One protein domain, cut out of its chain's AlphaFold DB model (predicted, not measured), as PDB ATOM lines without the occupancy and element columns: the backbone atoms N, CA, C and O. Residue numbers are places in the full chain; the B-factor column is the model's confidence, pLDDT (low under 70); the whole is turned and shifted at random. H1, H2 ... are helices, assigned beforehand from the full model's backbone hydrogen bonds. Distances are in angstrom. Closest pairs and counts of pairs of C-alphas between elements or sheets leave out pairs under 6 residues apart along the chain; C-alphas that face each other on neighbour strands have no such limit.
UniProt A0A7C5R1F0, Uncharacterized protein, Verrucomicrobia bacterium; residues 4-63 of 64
ATOM      1  N   SER A   4      17.187 -50.881  30.684       89.25
ATOM      2  CA  SER A   4      16.140 -51.838  30.306       89.25
ATOM      3  C   SER A   4      15.153 -52.075  31.452       89.25
ATOM      4  O   SER A   4      13.937 -52.004  31.260       89.25
ATOM      5  N   GLN A   5      15.664 -52.262  32.672       89.38
ATOM      6  CA  GLN A   5      14.836 -52.421  33.867       89.38
ATOM      7  C   GLN A   5      13.987 -51.163  34.132       89.38
ATOM      8  O   GLN A   5      12.785 -51.280  34.376       89.38
ATOM      9  N   ARG A   6      14.569 -49.958  34.022       82.75
ATOM     10  CA  ARG A   6      13.837 -48.682  34.175       82.75
ATOM     11  C   ARG A   6      12.714 -48.533  33.144       82.75
ATOM     12  O   ARG A   6      11.598 -48.164  33.502       82.75
ATOM     13  N   SER A   7      12.984 -48.876  31.887       81.88
ATOM     14  CA  SER A   7      12.004 -48.791  30.795       81.88
ATOM     15  C   SER A   7      10.854 -49.785  30.966       81.88
ATOM     16  O   SER A   7       9.692 -49.419  30.791       81.88
ATOM     17  N   LYS A   8      11.151 -51.027  31.375       88.38
ATOM     18  CA  LYS A   8      10.126 -52.031  31.710       88.38
ATOM     19  C   LYS A   8       9.241 -51.564  32.865       88.38
ATOM     20  O   LYS A   8       8.025 -51.687  32.772       88.38
ATOM     21  N   ARG A   9       9.830 -50.989  33.921       87.06
ATOM     22  CA  ARG A   9       9.073 -50.449  35.060       87.06
ATOM     23  C   ARG A   9       8.177 -49.283  34.642       87.06
ATOM     24  O   ARG A   9       7.009 -49.291  34.997       87.06
ATOM     25  N   ARG A  10       8.686 -48.346  33.834       80.50
ATOM     26  CA  ARG A  10       7.888 -47.242  33.274       80.50
ATOM     27  C   ARG A  10       6.685 -47.741  32.476       80.50
ATOM     28  O   ARG A  10       5.576 -47.295  32.725       80.50
ATOM     29  N   ARG A  11       6.877 -48.696  31.563       82.31
ATOM     30  CA  ARG A  11       5.767 -49.242  30.759       82.31
ATOM     31  C   ARG A  11       4.665 -49.895  31.594       82.31
ATOM     32  O   ARG A  11       3.528 -49.896  31.158       82.31
ATOM     33  N   ARG A  12       4.989 -50.433  32.773       85.31
ATOM     34  CA  ARG A  12       3.997 -51.037  33.678       85.31
ATOM     35  C   ARG A  12       3.127 -50.015  34.409       85.31
ATOM     36  O   ARG A  12       2.067 -50.391  34.882       85.31
ATOM     37  N   ILE A  13       3.589 -48.773  34.547       80.62
ATOM     38  CA  ILE A  13       2.893 -47.729  35.320       80.62
ATOM     39  C   ILE A  13       2.295 -46.626  34.440       80.62
ATOM     40  O   ILE A  13       1.446 -45.872  34.899       80.62
ATOM     41  N   ILE A  14       2.738 -46.508  33.185       81.69
ATOM     42  CA  ILE A  14       2.182 -45.541  32.239       81.69
ATOM     43  C   ILE A  14       0.779 -45.997  31.846       81.69
ATOM     44  O   ILE A  14       0.606 -47.065  31.264       81.69
ATOM     45  N   THR A  15      -0.204 -45.153  32.141       84.06
ATOM     46  CA  THR A  15      -1.563 -45.277  31.619       84.06
ATOM     47  C   THR A  15      -1.692 -44.334  30.428       84.06
ATOM     48  O   THR A  15      -1.390 -43.151  30.556       84.06
ATOM     49  N   ALA A  16      -2.090 -44.857  29.272       84.31
ATOM     50  CA  ALA A  16      -2.287 -44.076  28.057       84.31
ATOM     51  C   ALA A  16      -3.484 -44.619  27.276       84.31
ATOM     52  O   ALA A  16      -3.751 -45.822  27.312       84.31
ATOM     53  N   HIS A  17      -4.161 -43.738  26.545       88.38
ATOM     54  CA  HIS A  17      -5.246 -44.080  25.630       88.38
ATOM     55  C   HIS A  17      -4.964 -43.546  24.241       88.38
ATOM     56  O   HIS A  17      -4.344 -42.496  24.073       88.38
ATOM     57  N   ARG A  18      -5.404 -44.298  23.235       91.31
ATOM     58  CA  ARG A  18      -5.275 -43.914  21.833       91.31
ATOM     59  C   ARG A  18      -6.659 -43.562  21.303       91.31
ATOM     60  O   ARG A  18      -7.365 -44.435  20.809       91.31
ATOM     61  N   ALA A  19      -7.008 -42.284  21.392       93.81
ATOM     62  CA  ALA A  19      -8.257 -41.760  20.857       93.81
ATOM     63  C   ALA A  19      -8.224 -41.638  19.322       93.81
ATOM     64  O   ALA A  19      -7.173 -41.406  18.718       93.81
ATOM     65  N   ARG A  20      -9.391 -41.782  18.691       95.25
ATOM     66  CA  ARG A  20      -9.633 -41.608  17.248       95.25
ATOM     67  C   ARG A  20     -10.317 -40.277  16.926       95.25
ATOM     68  O   ARG A  20     -10.456 -39.939  15.756       95.25
ATOM     69  N   SER A  21     -10.735 -39.525  17.945       97.62
ATOM     70  CA  SER A  21     -11.321 -38.187  17.821       97.62
ATOM     71  C   SER A  21     -10.992 -37.321  19.040       97.62
ATOM     72  O   SER A  21     -10.620 -37.842  20.091       97.62
ATOM     73  N   PHE A  22     -11.161 -36.001  18.912       96.06
ATOM     74  CA  PHE A  22     -10.990 -35.077  20.037       96.06
ATOM     75  C   PHE A  22     -11.999 -35.335  21.160       96.06
ATOM     76  O   PHE A  22     -11.601 -35.385  22.317       96.06
ATOM     77  N   ALA A  23     -13.267 -35.588  20.825       97.44
ATOM     78  CA  ALA A  23     -14.299 -35.901  21.813       97.44
ATOM     79  C   ALA A  23     -13.975 -37.182  22.602       97.44
ATOM     80  O   ALA A  23     -14.151 -37.234  23.814       97.44
ATOM     81  N   GLU A  24     -13.446 -38.210  21.930       96.56
ATOM     82  CA  GLU A  24     -13.001 -39.440  22.595       96.56
ATOM     83  C   GLU A  24     -11.793 -39.197  23.512       96.56
ATOM     84  O   GLU A  24     -11.701 -39.809  24.574       96.56
ATOM     85  N   ALA A  25     -10.872 -38.311  23.120       94.88
ATOM     86  CA  ALA A  25      -9.738 -37.937  23.960       94.88
ATOM     87  C   ALA A  25     -10.201 -37.201  25.225       94.88
ATOM     88  O   ALA A  25      -9.787 -37.558  26.323       94.88
ATOM     89  N   GLU A  26     -11.103 -36.230  25.071       94.69
ATOM     90  CA  GLU A  26     -11.641 -35.435  26.177       94.69
ATOM     91  C   GLU A  26     -12.442 -36.290  27.163       94.69
ATOM     92  O   GLU A  26     -12.227 -36.204  28.373       94.69
ATOM     93  N   GLN A  27     -13.307 -37.176  26.658       97.00
ATOM     94  CA  GLN A  27     -14.066 -38.103  27.495       97.00
ATOM     95  C   GLN A  27     -13.138 -39.027  28.289       97.00
ATOM     96  O   GLN A  27     -13.332 -39.226  29.489       97.00
ATOM     97  N   TRP A  28     -12.103 -39.566  27.640       95.75
ATOM     98  CA  TRP A  28     -11.145 -40.428  28.320       95.75
ATOM     99  C   TRP A  28     -10.341 -39.682  29.388       95.75
ATOM    100  O   TRP A  28     -10.163 -40.207  30.487       95.75
ATOM    101  N   ASP A  29      -9.876 -38.467  29.094       93.94
ATOM    102  CA  ASP A  29      -9.163 -37.639  30.068       93.94
ATOM    103  C   ASP A  29     -10.058 -37.355  31.282       93.94
ATOM    104  O   ASP A  29      -9.623 -37.516  32.428       93.94
ATOM    105  N   LEU A  30     -11.324 -36.999  31.050       94.88
ATOM    106  CA  LEU A  30     -12.291 -36.751  32.115       94.88
ATOM    107  C   LEU A  30     -12.479 -37.988  33.003       94.88
ATOM    108  O   LEU A  30     -12.328 -37.894  34.224       94.88
ATOM    109  N   GLU A  31     -12.746 -39.151  32.409       95.69
ATOM    110  CA  GLU A  31     -12.900 -40.418  33.135       95.69
ATOM    111  C   GLU A  31     -11.630 -40.797  33.906       95.69
ATOM    112  O   GLU A  31     -11.684 -41.206  35.074       95.69
ATOM    113  N   PHE A  32     -10.463 -40.631  33.276       94.31
ATOM    114  CA  PHE A  32      -9.176 -40.909  33.893       94.31
ATOM    115  C   PHE A  32      -8.956 -40.054  35.140       94.31
ATOM    116  O   PHE A  32      -8.482 -40.587  36.147       94.31
ATOM    117  N   TRP A  33      -9.287 -38.762  35.092       93.19
ATOM    118  CA  TRP A  33      -9.099 -37.840  36.212       93.19
ATOM    119  C   TRP A  33     -10.183 -37.959  37.283       93.19
ATOM    120  O   TRP A  33      -9.890 -37.757  38.465       93.19
ATOM    121  N   GLN A  34     -11.414 -38.312  36.912       95.19
ATOM    122  CA  GLN A  34     -12.501 -38.528  37.870       95.19
ATOM    123  C   GLN A  34     -12.262 -39.747  38.764       95.19
ATOM    124  O   GLN A  34     -12.600 -39.700  39.944       95.19
ATOM    125  N   ARG A  35     -11.626 -40.807  38.247       95.38
ATOM    126  CA  ARG A  35     -11.294 -42.006  39.042       95.38
ATOM    127  C   ARG A  35     -10.038 -41.866  39.918       95.38
ATOM    128  O   ARG A  35      -9.739 -42.784  40.677       95.38
ATOM    129  N   GLN A  36      -9.263 -40.782  39.792       95.19
ATOM    130  CA  GLN A  36      -8.086 -40.559  40.646       95.19
ATOM    131  C   GLN A  36      -8.483 -40.042  42.030       95.19
ATOM    132  O   GLN A  36      -9.457 -39.301  42.178       95.19
ATOM    133  N   THR A  37      -7.664 -40.345  43.039       96.69
ATOM    134  CA  THR A  37      -7.822 -39.740  44.367       96.69
ATOM    135  C   THR A  37      -7.440 -38.251  44.343       96.69
ATOM    136  O   THR A  37      -6.657 -37.818  43.484       96.69
ATOM    137  N   PRO A  38      -7.951 -37.437  45.285       96.62
ATOM    138  CA  PRO A  38      -7.550 -36.037  45.415       96.62
ATOM    139  C   PRO A  38      -6.030 -35.839  45.524       96.62
ATOM    140  O   PRO A  38      -5.482 -34.948  44.876       96.62
ATOM    141  N   GLU A  39      -5.338 -36.699  46.272       97.50
ATOM    142  CA  GLU A  39      -3.887 -36.641  46.477       97.50
ATOM    143  C   GLU A  39      -3.133 -36.903  45.172       97.50
ATOM    144  O   GLU A  39      -2.178 -36.196  44.856       97.50
ATOM    145  N   ALA A  40      -3.586 -37.881  44.378       93.88
ATOM    146  CA  ALA A  40      -2.991 -38.186  43.082       93.88
ATOM    147  C   ALA A  40      -3.140 -37.011  42.101       93.88
ATOM    148  O   ALA A  40      -2.189 -36.671  41.392       93.88
ATOM    149  N   ARG A  41      -4.299 -36.336  42.099       94.94
ATOM    150  CA  ARG A  41      -4.517 -35.125  41.288       94.94
ATOM    151  C   ARG A  41      -3.632 -33.964  41.736       94.94
ATOM    152  O   ARG A  41      -3.029 -33.301  40.895       94.94
ATOM    153  N   LEU A  42      -3.509 -33.739  43.046       96.62
ATOM    154  CA  LEU A  42      -2.635 -32.698  43.589       96.62
ATOM    155  C   LEU A  42      -1.165 -32.966  43.245       96.62
ATOM    156  O   LEU A  42      -0.463 -32.061  42.795       96.62
ATOM    157  N   ALA A  43      -0.706 -34.209  43.399       94.56
ATOM    158  CA  ALA A  43       0.650 -34.603  43.037       94.56
ATOM    159  C   ALA A  43       0.931 -34.366  41.543       94.56
ATOM    160  O   ALA A  43       1.983 -33.825  41.196       94.56
ATOM    161  N   ALA A  44      -0.023 -34.701  40.666       92.88
ATOM    162  CA  ALA A  44       0.086 -34.425  39.235       92.88
ATOM    163  C   ALA A  44       0.188 -32.916  38.939       92.88
ATOM    164  O   ALA A  44       1.051 -32.502  38.166       92.88
ATOM    165  N   LEU A  45      -0.628 -32.082  39.595       95.38
ATOM    166  CA  LEU A  45      -0.571 -30.624  39.446       95.38
ATOM    167  C   LEU A  45       0.790 -30.050  39.873       95.38
ATOM    168  O   LEU A  45       1.359 -29.204  39.180       95.38
ATOM    169  N   VAL A  46       1.331 -30.516  41.002       97.25
ATOM    170  CA  VAL A  46       2.649 -30.087  41.499       97.25
ATOM    171  C   VAL A  46       3.760 -30.482  40.524       97.25
ATOM    172  O   VAL A  46       4.639 -29.662  40.247       97.25
ATOM    173  N   ALA A  47       3.705 -31.692  39.963       94.69
ATOM    174  CA  ALA A  47       4.666 -32.146  38.960       94.69
ATOM    175  C   ALA A  47       4.634 -31.264  37.699       94.69
ATOM    176  O   ALA A  47       5.673 -30.756  37.281       94.69
ATOM    177  N   LEU A  48       3.440 -30.980  37.163       92.38
ATOM    178  CA  LEU A  48       3.275 -30.084  36.012       92.38
ATOM    179  C   LEU A  48       3.837 -28.684  36.285       92.38
ATOM    180  O   LEU A  48       4.505 -28.099  35.433       92.38
ATOM    181  N   ARG A  49       3.613 -28.144  37.489       97.50
ATOM    182  CA  ARG A  49       4.171 -26.845  37.885       97.50
ATOM    183  C   ARG A  49       5.702 -26.856  37.874       97.50
ATOM    184  O   ARG A  49       6.305 -25.883  37.421       97.50
ATOM    185  N   ALA A  50       6.322 -27.927  38.365       95.50
ATOM    186  CA  ALA A  50       7.774 -28.073  38.352       95.50
ATOM    187  C   ALA A  50       8.322 -28.166  36.916       95.50
ATOM    188  O   ALA A  50       9.284 -27.470  36.583       95.50
ATOM    189  N   ASP A  51       7.668 -28.942  36.049       95.75
ATOM    190  CA  ASP A  51       8.049 -29.079  34.639       95.75
ATOM    191  C   ASP A  51       7.970 -27.736  33.896       95.75
ATOM    192  O   ASP A  51       8.905 -27.346  33.192       95.75
ATOM    193  N   LEU A  52       6.891 -26.972  34.100       96.56
ATOM    194  CA  LEU A  52       6.742 -25.638  33.513       96.56
ATOM    195  C   LEU A  52       7.825 -24.670  33.998       96.56
ATOM    196  O   LEU A  52       8.366 -23.905  33.195       96.56
ATOM    197  N   ALA A  53       8.174 -24.713  35.287       96.69
ATOM    198  CA  ALA A  53       9.253 -23.899  35.839       96.69
ATOM    199  C   ALA A  53      10.608 -24.247  35.198       96.69
ATOM    200  O   ALA A  53      11.356 -23.344  34.817       96.69
ATOM    201  N   ALA A  54      10.900 -25.538  35.006       94.31
ATOM    202  CA  ALA A  54      12.117 -25.993  34.337       94.31
ATOM    203  C   ALA A  54      12.178 -25.524  32.872       94.31
ATOM    204  O   ALA A  54      13.207 -25.010  32.421       94.31
ATOM    205  N   VAL A  55      11.065 -25.620  32.135       95.12
ATOM    206  CA  VAL A  55      10.966 -25.112  30.757       95.12
ATOM    207  C   VAL A  55      11.170 -23.595  30.710       95.12
ATOM    208  O   VAL A  55      11.911 -23.101  29.856       95.12
ATOM    209  N   ALA A  56      10.550 -22.843  31.622       95.81
ATOM    210  CA  ALA A  56      10.704 -21.393  31.695       95.81
ATOM    211  C   ALA A  56      12.159 -20.986  31.990       95.81
ATOM    212  O   ALA A  56      12.701 -20.107  31.314       95.81
ATOM    213  N   ALA A  57      12.816 -21.664  32.935       95.62
ATOM    214  CA  ALA A  57      14.225 -21.445  33.249       95.62
ATOM    215  C   ALA A  57      15.131 -21.741  32.042       95.62
ATOM    216  O   ALA A  57      15.983 -20.922  31.696       95.62
ATOM    217  N   GLY A  58      14.898 -22.855  31.341       95.81
ATOM    218  CA  GLY A  58      15.639 -23.206  30.127       95.81
ATOM    219  C   GLY A  58      15.454 -22.193  28.990       95.81
ATOM    220  O   GLY A  58      16.414 -21.856  28.298       95.81
ATOM    221  N   ARG A  59      14.244 -21.643  28.820       93.81
ATOM    222  CA  ARG A  59      13.982 -20.560  27.854       93.81
ATOM    223  C   ARG A  59      14.726 -19.274  28.211       93.81
ATOM    224  O   ARG A  59      15.213 -18.607  27.305       93.81
ATOM    225  N   LYS A  60      14.825 -18.931  29.501       90.44
ATOM    226  CA  LYS A  60      15.605 -17.774  29.971       90.44
ATOM    227  C   LYS A  60      17.099 -17.973  29.707       90.44
ATOM    228  O   LYS A  60      17.726 -17.084  29.150       90.44
ATOM    229  N   ALA A  61      17.637 -19.146  30.035       87.06
ATOM    230  CA  ALA A  61      19.048 -19.467  29.822       87.06
ATOM    231  C   ALA A  61      19.461 -19.435  28.342       87.06
ATOM    232  O   ALA A  61      20.588 -19.075  28.047       87.06
ATOM    233  N   ARG A  62      18.562 -19.780  27.410       83.69
ATOM    234  CA  ARG A  62      18.823 -19.720  25.956       83.69
ATOM    235  C   ARG A  62      18.763 -18.313  25.350       83.69
ATOM    236  O   ARG A  62      19.108 -18.160  24.184       83.69
ATOM    237  N   ARG A  63      18.221 -17.330  26.075       74.12
ATOM    238  CA  ARG A  63      18.079 -15.936  25.615       74.12
ATOM    239  C   ARG A  63      19.203 -15.022  26.115       74.12
ATOM    240  O   ARG A  63      19.280 -13.896  25.634       74.12
TER     241      ARG A  63
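What this domain is: This is residues 4 to 63 of the 64 residues of an uncharacterized protein of Verrucomicrobia bacterium (UniProt A0A7C5R1F0). Two helices, H2 and the longer H3, make an open V with its corner at residues 35 to 37, and a short helix, H1, sticks out separately on the link of residues 14 to 21. The three helices form no shared core. The printed part has 60 residues, with H1, H2 and H3 in chain order and no named strand; its class is all helix. It is only just loose, close to extended, with a radius of gyration of the C-alphas of 15.6 A and spans of 39 by 33 by 28 A.

How they stand to each other: Start at H1, residues 4 to 13, which is apart from H2, residues 22 to 34, and from H3, residues 38 to 61. H2 and H3 are close but not clearly touching; look at Trp 33 and Arg 41, their closest C-alphas, 7.4 A apart. They run opposite ways at a steep tilt of 60 degrees. In H1, H2 and H3 every O i to N i+4 pair is within hydrogen-bond range.

Where its parts are: Find C-alpha 4 at (16.140, -51.838, 30.306); from there H1 runs 14.7 A. H2 is 18.2 A long. H3 runs 35.0 A to C-alpha 61 at (19.048, -19.467, 29.822).

The domain as a whole: The C-alphas of Arg 35 and Arg 63, the two farthest apart, are 41.5 A apart. The printed part has no cut. The link from H1 to H2 is short, that from H2 to H3 tight. No printed residue is under 70 in pLDDT.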